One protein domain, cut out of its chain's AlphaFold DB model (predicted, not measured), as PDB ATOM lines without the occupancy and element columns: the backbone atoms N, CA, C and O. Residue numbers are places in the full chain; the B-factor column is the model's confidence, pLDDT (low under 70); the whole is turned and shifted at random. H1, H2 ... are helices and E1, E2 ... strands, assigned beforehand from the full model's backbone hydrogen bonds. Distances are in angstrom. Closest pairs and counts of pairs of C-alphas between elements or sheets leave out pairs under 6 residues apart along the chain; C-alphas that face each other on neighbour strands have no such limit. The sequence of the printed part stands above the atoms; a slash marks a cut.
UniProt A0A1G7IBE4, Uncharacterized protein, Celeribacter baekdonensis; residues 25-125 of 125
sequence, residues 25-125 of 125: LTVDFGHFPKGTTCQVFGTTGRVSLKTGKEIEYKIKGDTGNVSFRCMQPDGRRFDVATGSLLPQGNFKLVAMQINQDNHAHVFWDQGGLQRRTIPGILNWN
ATOM      1  N   LEU A  25     192.241 291.718 218.278       97.69
ATOM      2  CA  LEU A  25     193.406 292.108 217.491       97.69
ATOM      3  C   LEU A  25     193.009 293.254 216.555       97.69
ATOM      4  O   LEU A  25     192.036 293.139 215.812       97.69
ATOM      5  N   THR A  26     193.745 294.361 216.601       98.19
ATOM      6  CA  THR A  26     193.639 295.452 215.618       98.19
ATOM      7  C   THR A  26     194.899 295.460 214.764       98.19
ATOM      8  O   THR A  26     195.993 295.371 215.315       98.19
ATOM      9  N   VAL A  27     194.754 295.519 213.444       98.31
ATOM     10  CA  VAL A  27     195.866 295.509 212.487       98.31
ATOM     11  C   VAL A  27     195.691 296.658 211.509       98.31
ATOM     12  O   VAL A  27     194.738 296.667 210.733       98.31
ATOM     13  N   ASP A  28     196.636 297.583 211.533       97.56
ATOM     14  CA  ASP A  28     196.709 298.750 210.669       97.56
ATOM     15  C   ASP A  28     197.824 298.564 209.641       97.56
ATOM     16  O   ASP A  28     198.981 298.344 209.999       97.56
ATOM     17  N   PHE A  29     197.495 298.675 208.356       97.19
ATOM     18  CA  PHE A  29     198.481 298.727 207.277       97.19
ATOM     19  C   PHE A  29     198.811 300.187 206.964       97.19
ATOM     20  O   PHE A  29     198.111 300.856 206.196       97.19
ATOM     21  N   GLY A  30     199.887 300.670 207.582       92.75
ATOM     22  CA  GLY A  30     200.381 302.035 207.466       92.75
ATOM     23  C   GLY A  30     201.356 302.209 206.304       92.75
ATOM     24  O   GLY A  30     202.148 301.325 205.984       92.75
ATOM     25  N   HIS A  31     201.327 303.387 205.681       92.81
ATOM     26  CA  HIS A  31     202.301 303.796 204.656       92.81
ATOM     27  C   HIS A  31     202.382 302.888 203.413       92.81
ATOM     28  O   HIS A  31     203.383 302.919 202.704       92.81
ATOM     29  N   PHE A  32     201.338 302.112 203.116       94.12
ATOM     30  CA  PHE A  32     201.225 301.376 201.855       94.12
ATOM     31  C   PHE A  32     200.638 302.261 200.742       94.12
ATOM     32  O   PHE A  32     199.888 303.200 201.030       94.12
ATOM     33  N   PRO A  33     200.917 301.970 199.454       94.19
ATOM     34  CA  PRO A  33     200.357 302.731 198.347       94.19
ATOM     35  C   PRO A  33     198.827 302.714 198.375       94.19
ATOM     36  O   PRO A  33     198.202 301.677 198.635       94.19
ATOM     37  N   LYS A  34     198.212 303.855 198.050       93.00
ATOM     38  CA  LYS A  34     196.755 303.954 197.915       93.00
ATOM     39  C   LYS A  34     196.258 302.927 196.894       93.00
ATOM     40  O   LYS A  34     196.788 302.847 195.791       93.00
ATOM     41  N   GLY A  35     195.222 302.174 197.259       92.50
ATOM     42  CA  GLY A  35     194.704 301.069 196.446       92.50
ATOM     43  C   GLY A  35     195.264 299.700 196.830       92.50
ATOM     44  O   GLY A  35     194.846 298.704 196.249       92.50
ATOM     45  N   THR A  36     196.156 299.627 197.826       95.44
ATOM     46  CA  THR A  36     196.485 298.347 198.465       95.44
ATOM     47  C   THR A  36     195.210 297.730 199.040       95.44
ATOM     48  O   THR A  36     194.388 298.422 199.641       95.44
ATOM     49  N   THR A  37     195.029 296.431 198.836       95.56
ATOM     50  CA  THR A  37     193.894 295.669 199.371       95.56
ATOM     51  C   THR A  37     194.415 294.446 200.096       95.56
ATOM     52  O   THR A  37     195.404 293.864 199.659       95.56
ATOM     53  N   CYS A  38     193.763 294.060 201.191       96.94
ATOM     54  CA  CYS A  38     194.137 292.887 201.967       96.94
ATOM     55  C   CYS A  38     192.930 291.970 202.188       96.94
ATOM     56  O   CYS A  38     191.788 292.407 202.344       96.94
ATOM     57  N   GLN A  39     193.190 290.674 202.202       97.25
ATOM     58  CA  GLN A  39     192.247 289.632 202.581       97.25
ATOM     59  C   GLN A  39     192.738 289.003 203.878       97.25
ATOM     60  O   GLN A  39     193.938 288.787 204.024       97.25
ATOM     61  N   VAL A  40     191.825 288.734 204.808       97.88
ATOM     62  CA  VAL A  40     192.132 288.111 206.101       97.88
ATOM     63  C   VAL A  40     191.821 286.616 206.054       97.88
ATOM     64  O   VAL A  40     190.816 286.208 205.471       97.88
ATOM     65  N   PHE A  41     192.670 285.809 206.681       98.00
ATOM     66  CA  PHE A  41     192.548 284.354 206.767       98.00
ATOM     67  C   PHE A  41     192.803 283.879 208.199       98.00
ATOM     68  O   PHE A  41     193.287 284.638 209.038       98.00
ATOM     69  N   GLY A  42     192.491 282.608 208.468       96.31
ATOM     70  CA  GLY A  42     192.843 281.958 209.734       96.31
ATOM     71  C   GLY A  42     192.076 282.482 210.948       96.31
ATOM     72  O   GLY A  42     192.597 282.434 212.053       96.31
ATOM     73  N   THR A  43     190.865 283.005 210.746       96.12
ATOM     74  CA  THR A  43     189.975 283.405 211.837       96.12
ATOM     75  C   THR A  43     188.533 283.031 211.537       96.12
ATOM     76  O   THR A  43     188.041 283.214 210.423       96.12
ATOM     77  N   THR A  44     187.846 282.533 212.559       95.88
ATOM     78  CA  THR A  44     186.379 282.410 212.613       95.88
ATOM     79  C   THR A  44     185.723 283.568 213.378       95.88
ATOM     80  O   THR A  44     184.499 283.631 213.512       95.88
ATOM     81  N   GLY A  45     186.537 284.493 213.895       94.94
ATOM     82  CA  GLY A  45     186.111 285.656 214.657       94.94
ATOM     83  C   GLY A  45     185.389 286.701 213.810       94.94
ATOM     84  O   GLY A  45     185.388 286.689 212.577       94.94
ATOM     85  N   ARG A  46     184.774 287.672 214.489       97.62
ATOM     86  CA  ARG A  46     184.141 288.797 213.797       97.62
ATOM     87  C   ARG A  46     185.222 289.744 213.294       97.62
ATOM     88  O   ARG A  46     185.945 290.325 214.102       97.62
ATOM     89  N   VAL A  47     185.249 289.960 211.984       97.81
ATOM     90  CA  VAL A  47     186.138 290.918 211.324       97.81
ATOM     91  C   VAL A  47     185.365 292.195 211.003       97.81
ATOM     92  O   VAL A  47     184.243 292.158 210.502       97.81
ATOM     93  N   SER A  48     185.958 293.345 211.299       97.81
ATOM     94  CA  SER A  48     185.506 294.656 210.835       97.81
ATOM     95  C   SER A  48     186.643 295.325 210.075       97.81
ATOM     96  O   SER A  48     187.782 295.283 210.530       97.81
ATOM     97  N   LEU A  49     186.327 295.924 208.931       97.12
ATOM     98  CA  LEU A  49     187.277 296.622 208.069       97.12
ATOM     99  C   LEU A  49     186.906 298.098 208.010       97.12
ATOM    100  O   LEU A  49     185.749 298.443 207.762       97.12
ATOM    101  N   LYS A  50     187.902 298.956 208.185       94.62
ATOM    102  CA  LYS A  50     187.804 300.385 207.930       94.62
ATOM    103  C   LYS A  50     188.890 300.779 206.940       94.62
ATOM    104  O   LYS A  50     190.068 300.516 207.148       94.62
ATOM    105  N   THR A  51     188.478 301.427 205.861       88.69
ATOM    106  CA  THR A  51     189.376 301.963 204.841       88.69
ATOM    107  C   THR A  51     189.306 303.486 204.852       88.69
ATOM    108  O   THR A  51     188.234 304.080 204.964       88.69
ATOM    109  N   GLY A  52     190.465 304.135 204.779       82.62
ATOM    110  CA  GLY A  52     190.581 305.590 204.758       82.62
ATOM    111  C   GLY A  52     191.970 306.010 204.296       82.62
ATOM    112  O   GLY A  52     192.397 305.644 203.202       82.62
ATOM    113  N   LYS A  53     192.687 306.767 205.135       79.12
ATOM    114  CA  LYS A  53     194.123 307.023 204.928       79.12
ATOM    115  C   LYS A  53     194.948 305.733 205.048       79.12
ATOM    116  O   LYS A  53     195.946 305.590 204.354       79.12
ATOM    117  N   GLU A  54     194.501 304.814 205.898       87.69
ATOM    118  CA  GLU A  54     195.102 303.502 206.149       87.69
ATOM    119  C   GLU A  54     194.025 302.410 206.046       87.69
ATOM    120  O   GLU A  54     192.829 302.708 205.904       87.69
ATOM    121  N   ILE A  55     194.461 301.151 206.072       93.75
ATOM    122  CA  ILE A  55     193.590 299.974 206.081       93.75
ATOM    123  C   ILE A  55     193.648 299.376 207.486       93.75
ATOM    124  O   ILE A  55     194.683 298.843 207.875       93.75
ATOM    125  N   GLU A  56     192.545 299.458 208.221       97.44
ATOM    126  CA  GLU A  56     192.428 298.977 209.599       97.44
ATOM    127  C   GLU A  56     191.496 297.760 209.637       97.44
ATOM    128  O   GLU A  56     190.335 297.828 209.215       97.44
ATOM    129  N   TYR A  57     191.987 296.649 210.181       98.06
ATOM    130  CA  TYR A  57     191.196 295.467 210.502       98.06
ATOM    131  C   TYR A  57     191.067 295.323 212.006       98.06
ATOM    132  O   TYR A  57     192.055 295.329 212.732       98.06
ATOM    133  N   LYS A  58     189.845 295.089 212.476       98.25
ATOM    134  CA  LYS A  58     189.564 294.712 213.858       98.25
ATOM    135  C   LYS A  58     188.961 293.319 213.897       98.25
ATOM    136  O   LYS A  58     187.862 293.107 213.388       98.25
ATOM    137  N   ILE A  59     189.661 292.393 214.536       98.12
ATOM    138  CA  ILE A  59     189.274 290.997 214.703       98.12
ATOM    139  C   ILE A  59     188.916 290.776 216.169       98.12
ATOM    140  O   ILE A  59     189.682 291.134 217.061       98.12
ATOM    141  N   LYS A  60     187.736 290.212 216.427       96.62
ATOM    142  CA  LYS A  60     187.280 289.834 217.771       96.62
ATOM    143  C   LYS A  60     187.036 288.328 217.838       96.62
ATOM    144  O   LYS A  60     186.170 287.837 217.110       96.62
ATOM    145  N   GLY A  61     187.734 287.637 218.737       91.69
ATOM    146  CA  GLY A  61     187.666 286.181 218.904       91.69
ATOM    147  C   GLY A  61     188.984 285.492 218.547       91.69
ATOM    148  O   GLY A  61     190.021 285.868 219.074       91.69
ATOM    149  N   ASP A  62     188.912 284.495 217.667       92.81
ATOM    150  CA  ASP A  62     190.028 283.694 217.138       92.81
ATOM    151  C   ASP A  62     191.067 284.586 216.433       92.81
ATOM    152  O   ASP A  62     190.791 285.133 215.361       92.81
ATOM    153  N   THR A  63     192.216 284.820 217.069       95.25
ATOM    154  CA  THR A  63     193.234 285.785 216.607       95.25
ATOM    155  C   THR A  63     194.622 285.182 216.411       95.25
ATOM    156  O   THR A  63     195.448 285.777 215.716       95.25
ATOM    157  N   GLY A  64     194.895 284.003 216.966       93.44
ATOM    158  CA  GLY A  64     196.232 283.403 217.005       93.44
ATOM    159  C   GLY A  64     196.712 282.831 215.680       93.44
ATOM    160  O   GLY A  64     197.915 282.659 215.498       93.44
ATOM    161  N   ASN A  65     195.806 282.619 214.725       95.25
ATOM    162  CA  ASN A  65     196.139 282.160 213.375       95.25
ATOM    163  C   ASN A  65     195.858 283.211 212.292       95.25
ATOM    164  O   ASN A  65     195.984 282.915 211.102       95.25
ATOM    165  N   VAL A  66     195.510 284.445 212.686       97.56
ATOM    166  CA  VAL A  66     195.181 285.509 211.733       97.56
ATOM    167  C   VAL A  66     196.379 285.799 210.839       97.56
ATOM    168  O   VAL A  66     197.477 286.128 211.311       97.56
ATOM    169  N   SER A  67     196.142 285.740 209.535       98.19
ATOM    170  CA  SER A  67     197.084 286.156 208.507       98.19
ATOM    171  C   SER A  67     196.393 287.005 207.449       98.19
ATOM    172  O   SER A  67     195.166 286.995 207.319       98.19
ATOM    173  N   PHE A  68     197.187 287.761 206.699       98.44
ATOM    174  CA  PHE A  68     196.706 288.599 205.616       98.44
ATOM    175  C   PHE A  68     197.459 288.303 204.335       98.44
ATOM    176  O   PHE A  68     198.678 288.150 204.363       98.44
ATOM    177  N   ARG A  69     196.727 288.312 203.222       98.44
ATOM    178  CA  ARG A  69     197.282 288.406 201.871       98.44
ATOM    179  C   ARG A  69     196.916 289.751 201.292       98.44
ATOM    180  O   ARG A  69     195.731 290.064 201.184       98.44
ATOM    181  N   CYS A  70     197.911 290.519 200.890       97.69
ATOM    182  CA  CYS A  70     197.723 291.852 200.360       97.69
ATOM    183  C   CYS A  70     198.226 291.960 198.921       97.69
ATOM    184  O   CYS A  70     199.190 291.303 198.526       97.69
ATOM    185  N   MET A  71     197.568 292.810 198.139       97.75
ATOM    186  CA  MET A  71     197.945 293.152 196.773       97.75
ATOM    187  C   MET A  71     198.077 294.665 196.657       97.75
ATOM    188  O   MET A  71     197.152 295.406 197.001       97.75
ATOM    189  N   GLN A  72     199.237 295.107 196.187       96.00
ATOM    190  CA  GLN A  72     199.524 296.499 195.872       96.00
ATOM    191  C   GLN A  72     198.988 296.859 194.476       96.00
ATOM    192  O   GLN A  72     198.798 295.975 193.636       96.00
ATOM    193  N   PRO A  73     198.743 298.150 194.193       96.19
ATOM    194  CA  PRO A  73     198.220 298.595 192.897       96.19
ATOM    195  C   PRO A  73     199.166 298.329 191.714       96.19
ATOM    196  O   PRO A  73     198.708 298.292 190.577       96.19
ATOM    197  N   ASP A  74     200.462 298.127 191.966       96.25
ATOM    198  CA  ASP A  74     201.458 297.735 190.958       96.25
ATOM    199  C   ASP A  74     201.463 296.220 190.662       96.25
ATOM    200  O   ASP A  74     202.251 295.745 189.847       96.25
ATOM    201  N   GLY A  75     200.584 295.456 191.318       96.62
ATOM    202  CA  GLY A  75     200.451 294.011 191.159       96.62
ATOM    203  C   GLY A  75     201.320 293.179 192.102       96.62
ATOM    204  O   GLY A  75     201.107 291.965 192.169       96.62
ATOM    205  N   ARG A  76     202.245 293.784 192.865       96.81
ATOM    206  CA  ARG A  76     203.038 293.052 193.865       96.81
ATOM    207  C   ARG A  76     202.153 292.524 194.982       96.81
ATOM    208  O   ARG A  76     201.179 293.166 195.388       96.81
ATOM    209  N   ARG A  77     202.508 291.352 195.505       97.62
ATOM    210  CA  ARG A  77     201.762 290.693 196.577       97.62
ATOM    211  C   ARG A  77     202.663 290.421 197.763       97.62
ATOM    212  O   ARG A  77     203.853 290.166 197.610       97.62
ATOM    213  N   PHE A  78     202.070 290.459 198.946       98.06
ATOM    214  CA  PHE A  78     202.740 290.021 200.155       98.06
ATOM    215  C   PHE A  78     201.767 289.338 201.106       98.06
ATOM    216  O   PHE A  78     200.580 289.670 201.141       98.06
ATOM    217  N   ASP A  79     202.289 288.408 201.893       98.25
ATOM    218  CA  ASP A  79     201.578 287.770 202.992       98.25
ATOM    219  C   ASP A  79     202.193 288.189 204.340       98.25
ATOM    220  O   ASP A  79     203.403 288.409 204.439       98.25
ATOM    221  N   VAL A  80     201.377 288.266 205.394       98.12
ATOM    222  CA  VAL A  80     201.831 288.504 206.775       98.12
ATOM    223  C   VAL A  80     201.036 287.661 207.771       98.12
ATOM    224  O   VAL A  80     199.806 287.678 207.784       98.12
ATOM    225  N   ALA A  81     201.734 286.919 208.633       97.81
ATOM    226  CA  ALA A  81     201.139 286.029 209.631       97.81
ATOM    227  C   ALA A  81     201.072 286.700 211.015       97.81
ATOM    228  O   ALA A  81     201.880 286.411 211.897       97.81
ATOM    229  N   THR A  82     200.112 287.607 211.215       97.31
ATOM    230  CA  THR A  82     200.003 288.414 212.448       97.31
ATOM    231  C   THR A  82     199.822 287.601 213.726       97.31
ATOM    232  O   THR A  82     200.341 288.001 214.764       97.31
ATOM    233  N   GLY A  83     199.171 286.439 213.660       94.31
ATOM    234  CA  GLY A  83     199.018 285.550 214.813       94.31
ATOM    235  C   GLY A  83     200.359 285.137 215.438       94.31
ATOM    236  O   GLY A  83     200.527 285.184 216.654       94.31
ATOM    237  N   SER A  84     201.373 284.876 214.606       93.69
ATOM    238  CA  SER A  84     202.732 284.536 215.064       93.69
ATOM    239  C   SER A  84     203.488 285.703 215.719       93.69
ATOM    240  O   SER A  84     204.492 285.495 216.398       93.69
ATOM    241  N   LEU A  85     203.007 286.936 215.531       96.00
ATOM    242  CA  LEU A  85     203.624 288.164 216.042       96.00
ATOM    243  C   LEU A  85     203.073 288.581 217.409       96.00
ATOM    244  O   LEU A  85     203.575 289.538 218.017       96.00
ATOM    245  N   LEU A  86     202.039 287.887 217.890       95.25
ATOM    246  CA  LEU A  86     201.379 288.193 219.147       95.25
ATOM    247  C   LEU A  86     202.350 288.077 220.338       95.25
ATOM    248  O   LEU A  86     203.271 287.250 220.340       95.25
ATOM    249  N   PRO A  87     202.197 288.930 221.364       93.31
ATOM    250  CA  PRO A  87     202.891 288.728 222.628       93.31
ATOM    251  C   PRO A  87     202.377 287.450 223.310       93.31
ATOM    252  O   PRO A  87     201.207 287.092 223.187       93.31
ATOM    253  N   GLN A  88     203.249 286.769 224.056       86.88
ATOM    254  CA  GLN A  88     202.845 285.623 224.871       86.88
ATOM    255  C   GLN A  88     202.132 286.102 226.137       86.88
ATOM    256  O   GLN A  88     202.643 286.971 226.841       86.88
ATOM    257  N   GLY A  89     200.976 285.517 226.443       83.62
ATOM    258  CA  GLY A  89     200.173 285.862 227.618       83.62
ATOM    259  C   GLY A  89     198.707 286.085 227.264       83.62
ATOM    260  O   GLY A  89     198.337 286.032 226.100       83.62
ATOM    261  N   ASN A  90     197.871 286.319 228.277       85.19
ATOM    262  CA  ASN A  90     196.436 286.533 228.098       85.19
ATOM    263  C   ASN A  90     196.120 288.034 228.079       85.19
ATOM    264  O   ASN A  90     196.076 288.676 229.133       85.19
ATOM    265  N   PHE A  91     195.907 288.593 226.888       90.00
ATOM    266  CA  PHE A  91     195.674 290.026 226.704       90.00
ATOM    267  C   PHE A  91     194.257 290.305 226.205       90.00
ATOM    268  O   PHE A  91     193.712 289.595 225.374       90.00
ATOM    269  N   LYS A  92     193.627 291.390 226.660       91.12
ATOM    270  CA  LYS A  92     192.307 291.764 226.116       91.12
ATOM    271  C   LYS A  92     192.412 292.345 224.708       91.12
ATOM    272  O   LYS A  92     191.538 292.106 223.878       91.12
ATOM    273  N   LEU A  93     193.456 293.130 224.457       95.00
ATOM    274  CA  LEU A  93     193.650 293.853 223.211       95.00
ATOM    275  C   LEU A  93     195.126 293.858 222.832       95.00
ATOM    276  O   LEU A  93     195.979 294.174 223.659       95.00
ATOM    277  N   VAL A  94     195.388 293.567 221.562       97.62
ATOM    278  CA  VAL A  94     196.673 293.798 220.902       97.62
ATOM    279  C   VAL A  94     196.417 294.642 219.656       97.62
ATOM    280  O   VAL A  94     195.467 294.385 218.915       97.62
ATOM    281  N   ALA A  95     197.245 295.658 219.433       98.12
ATOM    282  CA  ALA A  95     197.243 296.457 218.213       98.12
ATOM    283  C   ALA A  95     198.564 296.263 217.462       98.12
ATOM    284  O   ALA A  95     199.623 296.162 218.085       98.12
ATOM    285  N   MET A  96     198.511 296.206 216.136       98.38
ATOM    286  CA  MET A  96     199.674 296.069 215.270       98.38
ATOM    287  C   MET A  96     199.630 297.115 214.169       98.38
ATOM    288  O   MET A  96     198.665 297.159 213.419       98.38
ATOM    289  N   GLN A  97     200.698 297.892 214.025       97.81
ATOM    290  CA  GLN A  97     200.926 298.695 212.831       97.81
ATOM    291  C   GLN A  97     201.957 297.992 211.957       97.81
ATOM    292  O   GLN A  97     203.099 297.808 212.373       97.81
ATOM    293  N   ILE A  98     201.552 297.601 210.758       98.12
ATOM    294  CA  ILE A  98     202.395 296.985 209.742       98.12
ATOM    295  C   ILE A  98     202.739 298.049 208.714       98.12
ATOM    296  O   ILE A  98     201.845 298.684 208.158       98.12
ATOM    297  N   ASN A  99     204.027 298.224 208.447       96.00
ATOM    298  CA  ASN A  99     204.528 299.232 207.525       96.00
ATOM    299  C   ASN A  99     205.194 298.595 206.300       96.00
ATOM    300  O   ASN A  99     205.676 297.461 206.335       96.00
ATOM    301  N   GLN A 100     205.250 299.355 205.204       93.62
ATOM    302  CA  GLN A 100     205.885 298.929 203.953       93.62
ATOM    303  C   GLN A 100     207.402 298.683 204.090       93.62
ATOM    304  O   GLN A 100     207.986 297.964 203.280       93.62
ATOM    305  N   ASP A 101     208.040 299.225 205.129       94.75
ATOM    306  CA  ASP A 101     209.459 299.025 205.455       94.75
ATOM    307  C   ASP A 101     209.774 297.636 206.046       94.75
ATOM    308  O   ASP A 101     210.878 297.414 206.541       94.75
ATOM    309  N   ASN A 102     208.821 296.702 205.986       97.06
ATOM    310  CA  ASN A 102     208.943 295.332 206.471       97.06
ATOM    311  C   ASN A 102     209.029 295.199 208.002       97.06
ATOM    312  O   ASN A 102     209.622 294.245 208.514       97.06
ATOM    313  N   HIS A 103     208.417 296.132 208.735       97.94
ATOM    314  CA  HIS A 103     208.309 296.071 210.190       97.94
ATOM    315  C   HIS A 103     206.856 296.049 210.668       97.94
ATOM    316  O   HIS A 103     205.962 296.662 210.079       97.94
ATOM    317  N   ALA A 104     206.644 295.378 211.800       98.25
ATOM    318  CA  ALA A 104     205.431 295.470 212.597       98.25
ATOM    319  C   ALA A 104     205.741 296.118 213.952       98.25
ATOM    320  O   ALA A 104     206.658 295.690 214.655       98.25
ATOM    321  N   HIS A 105     204.957 297.115 214.353       98.06
ATOM    322  CA  HIS A 105     204.934 297.637 215.716       98.06
ATOM    323  C   HIS A 105     203.741 297.041 216.456       98.06
ATOM    324  O   HIS A 105     202.597 297.317 216.109       98.06
ATOM    325  N   VAL A 106     204.009 296.220 217.467       98.12
ATOM    326  CA  VAL A 106     203.007 295.514 218.269       98.12
ATOM    327  C   VAL A 106     202.862 296.213 219.616       98.12
ATOM    328  O   VAL A 106     203.864 296.444 220.293       98.12
ATOM    329  N   PHE A 107     201.628 296.515 220.010       98.00
ATOM    330  CA  PHE A 107     201.277 297.233 221.232       98.00
ATOM    331  C   PHE A 107     200.257 296.439 222.049       98.00
ATOM    332  O   PHE A 107     199.301 295.892 221.494       98.00
ATOM    333  N   TRP A 108     200.442 296.395 223.366       96.88
ATOM    334  CA  TRP A 108     199.512 295.760 224.305       96.88
ATOM    335  C   TRP A 108     199.633 296.397 225.693       96.88
ATOM    336  O   TRP A 108     200.578 297.135 225.959       96.88
ATOM    337  N   ASP A 109     198.674 296.125 226.574       93.12
ATOM    338  CA  ASP A 109     198.721 296.551 227.977       93.12
ATOM    339  C   ASP A 109     199.059 295.363 228.887       93.12
ATOM    340  O   ASP A 109     198.453 294.293 228.781       93.12
ATOM    341  N   GLN A 110     200.028 295.561 229.781       88.69
ATOM    342  CA  GLN A 110     200.436 294.601 230.807       88.69
ATOM    343  C   GLN A 110     200.759 295.332 232.119       88.69
ATOM    344  O   GLN A 110     201.871 295.257 232.637       88.69
ATOM    345  N   GLY A 111     199.789 296.094 232.633       90.25
ATOM    346  CA  GLY A 111     200.012 297.002 233.766       90.25
ATOM    347  C   GLY A 111     200.728 298.291 233.345       90.25
ATOM    348  O   GLY A 111     201.428 298.908 234.143       90.25
ATOM    349  N   GLY A 112     200.577 298.664 232.074       91.88
ATOM    350  CA  GLY A 112     201.293 299.727 231.385       91.88
ATOM    351  C   GLY A 112     201.435 299.402 229.897       91.88
ATOM    352  O   GLY A 112     201.557 298.233 229.519       91.88
ATOM    353  N   LEU A 113     201.454 300.441 229.053       95.62
ATOM    354  CA  LEU A 113     201.608 300.295 227.604       95.62
ATOM    355  C   LEU A 113     202.970 299.681 227.263       95.62
ATOM    356  O   LEU A 113     204.016 300.270 227.532       95.62
ATOM    357  N   GLN A 114     202.933 298.527 226.613       96.81
ATOM    358  CA  GLN A 114     204.091 297.841 226.064       96.81
ATOM    359  C   GLN A 114     204.164 298.041 224.549       96.81
ATOM    360  O   GLN A 114     203.148 298.233 223.875       96.81
ATOM    361  N   ARG A 115     205.383 297.960 224.007       96.44
ATOM    362  CA  ARG A 115     205.649 298.022 222.567       96.44
ATOM    363  C   ARG A 115     206.785 297.081 222.190       96.44
ATOM    364  O   ARG A 115     207.821 297.060 222.848       96.44
ATOM    365  N   ARG A 116     206.637 296.391 221.060       97.00
ATOM    366  CA  ARG A 116     207.711 295.649 220.387       97.00
ATOM    367  C   ARG A 116     207.733 295.994 218.902       97.00
ATOM    368  O   ARG A 116     206.678 296.149 218.299       97.00
ATOM    369  N   THR A 117     208.919 296.084 218.312       98.19
ATOM    370  CA  THR A 117     209.089 296.191 216.856       98.19
ATOM    371  C   THR A 117     209.662 294.882 216.334       98.19
ATOM    372  O   THR A 117     210.626 294.376 216.906       98.19
ATOM    373  N   ILE A 118     209.066 294.328 215.282       98.12
ATOM    374  CA  ILE A 118     209.459 293.047 214.689       98.12
ATOM    375  C   ILE A 118     209.785 293.283 213.207       98.12
ATOM    376  O   ILE A 118     208.886 293.698 212.474       98.12
ATOM    377  N   PRO A 119     211.035 293.068 212.763       98.19
ATOM    378  CA  PRO A 119     211.414 293.156 211.354       98.19
ATOM    379  C   PRO A 119     211.079 291.863 210.594       98.19
ATOM    380  O   PRO A 119     210.915 290.807 211.202       98.19
ATOM    381  N   GLY A 120     211.063 291.924 209.261       97.81
ATOM    382  CA  GLY A 120     211.041 290.730 208.407       97.81
ATOM    383  C   GLY A 120     209.690 290.018 208.343       97.81
ATOM    384  O   GLY A 120     209.649 288.799 208.229       97.81
ATOM    385  N   ILE A 121     208.591 290.762 208.468       98.00
ATOM    386  CA  ILE A 121     207.231 290.217 208.617       98.00
ATOM    387  C   ILE A 121     206.449 290.088 207.298       98.00
ATOM    388  O   ILE A 121     205.440 289.384 207.258       98.00
ATOM    389  N   LEU A 122     206.883 290.772 206.238       98.06
ATOM    390  CA  LEU A 122     206.283 290.753 204.904       98.06
ATOM    391  C   LEU A 122     206.960 289.686 204.041       98.06
ATOM    392  O   LEU A 122     208.137 289.803 203.694       98.06
ATOM    393  N   ASN A 123     206.184 288.686 203.634       97.62
ATOM    394  CA  ASN A 123     206.611 287.666 202.683       97.62
ATOM    395  C   ASN A 123     206.167 288.078 201.278       97.62
ATOM    396  O   ASN A 123     204.991 287.945 200.949       97.62
ATOM    397  N   TRP A 124     207.083 288.624 200.478       95.19
ATOM    398  CA  TRP A 124     206.800 289.089 199.117       95.19
ATOM    399  C   TRP A 124     206.782 287.930 198.113       95.19
ATOM    400  O   TRP A 124     207.699 287.109 198.125       95.19
ATOM    401  N   ASN A 125     205.770 287.910 197.238       84.88
ATOM    402  CA  ASN A 125     205.577 286.922 196.168       84.88
ATOM    403  C   ASN A 125     205.460 287.588 194.793       84.88
ATOM    404  O   ASN A 125     204.870 288.695 194.718       84.88
TER     405      ASN A 125
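What this domain is: This is residues 25 to 125 of the 125 residues of an uncharacterized protein of Celeribacter baekdonensis (UniProt A0A1G7IBE4). A twisted six-strand sheet makes a long wall, and a smaller three-strand sheet, E2, E5 and E6, covers part of one of its faces, the two only partly face to face. A very short helix, H1, follows E6 and grazes both sheets, and the last residues fold back beside E6. The printed part has 101 residues and is mostly strand, with nine named strands and one named helix in the order E1 E2 E3 E4 E5 E6 H1 E7 E8 E9. The large sheet is mixed, in the order E3, E4, E1, E7, E8, E9, and the small one is antiparallel, in the order E2, E5, E6. The whole is compact, with a radius of gyration of the C-alphas of 13.0 A, yet elongated, spanning 42 by 27 by 24 A.

How they stand to each other: In the large sheet E1, residues 25 to 30, and E7, residues 93 to 99, are parallel neighbours at 19 degrees, with N 28 and O 96 2.8 A apart. On the other side of E1, E4, residues 55 to 60, is antiparallel at 173 degrees, with N 27 and O 57 at 2.8 A. E3, residues 46 to 51, is an edge strand and forms a hairpin with E4, with N 48 and O 58 at 2.8 A. E7, E8, residues 103 to 109, and E9, residues 113 to 119, form a meander, each strand the antiparallel neighbour of the one before; N 97 and O 105 are 2.9 A apart, and N 106 and O 116 2.8 A. From edge to edge the strands' lines turn by 76 degrees. In the small sheet E5, residues 67 to 71, is the inner strand, the antiparallel neighbour of E2, residues 37 to 41, with N 39 and O 69 within hydrogen-bond range at 2.8 A, and of E6, residues 77 to 80, with N 70 and O 78 within hydrogen-bond range at 2.8 A. The closest C-alphas of E2 and E4 are those of Thr 37 and Ile 55, 8.0 A apart, while E1 and E5 are apart. H1, residues 82 to 85, only grazes each sheet, and is too short for an O i to N i+4 pair; its one O i to N i+3 pair is within hydrogen-bond range.

Where its parts are: E9 measures 20.3 A from first to last C-alpha, E8 20.2 A, E7 19.8 A, E3 16.8 A, E4 16.7 A and E1 15.7 A. E2, E5, E6 and H1 are shorter. E1 begins at C-alpha 25 (193.406, 292.108, 217.491), and E9 ends at C-alpha 119 (211.414, 293.156, 211.354).

The domain as a whole: The two C-alphas farthest apart, those of Asp 74 and Gly 111, are 42.8 A apart. The printed part has no cut, and no link is long. Residues 123 to 124 pair antiparallel with residues 78 to 79 of E6. The mean pLDDT of the printed part is 95.3, and no printed residue is under 70.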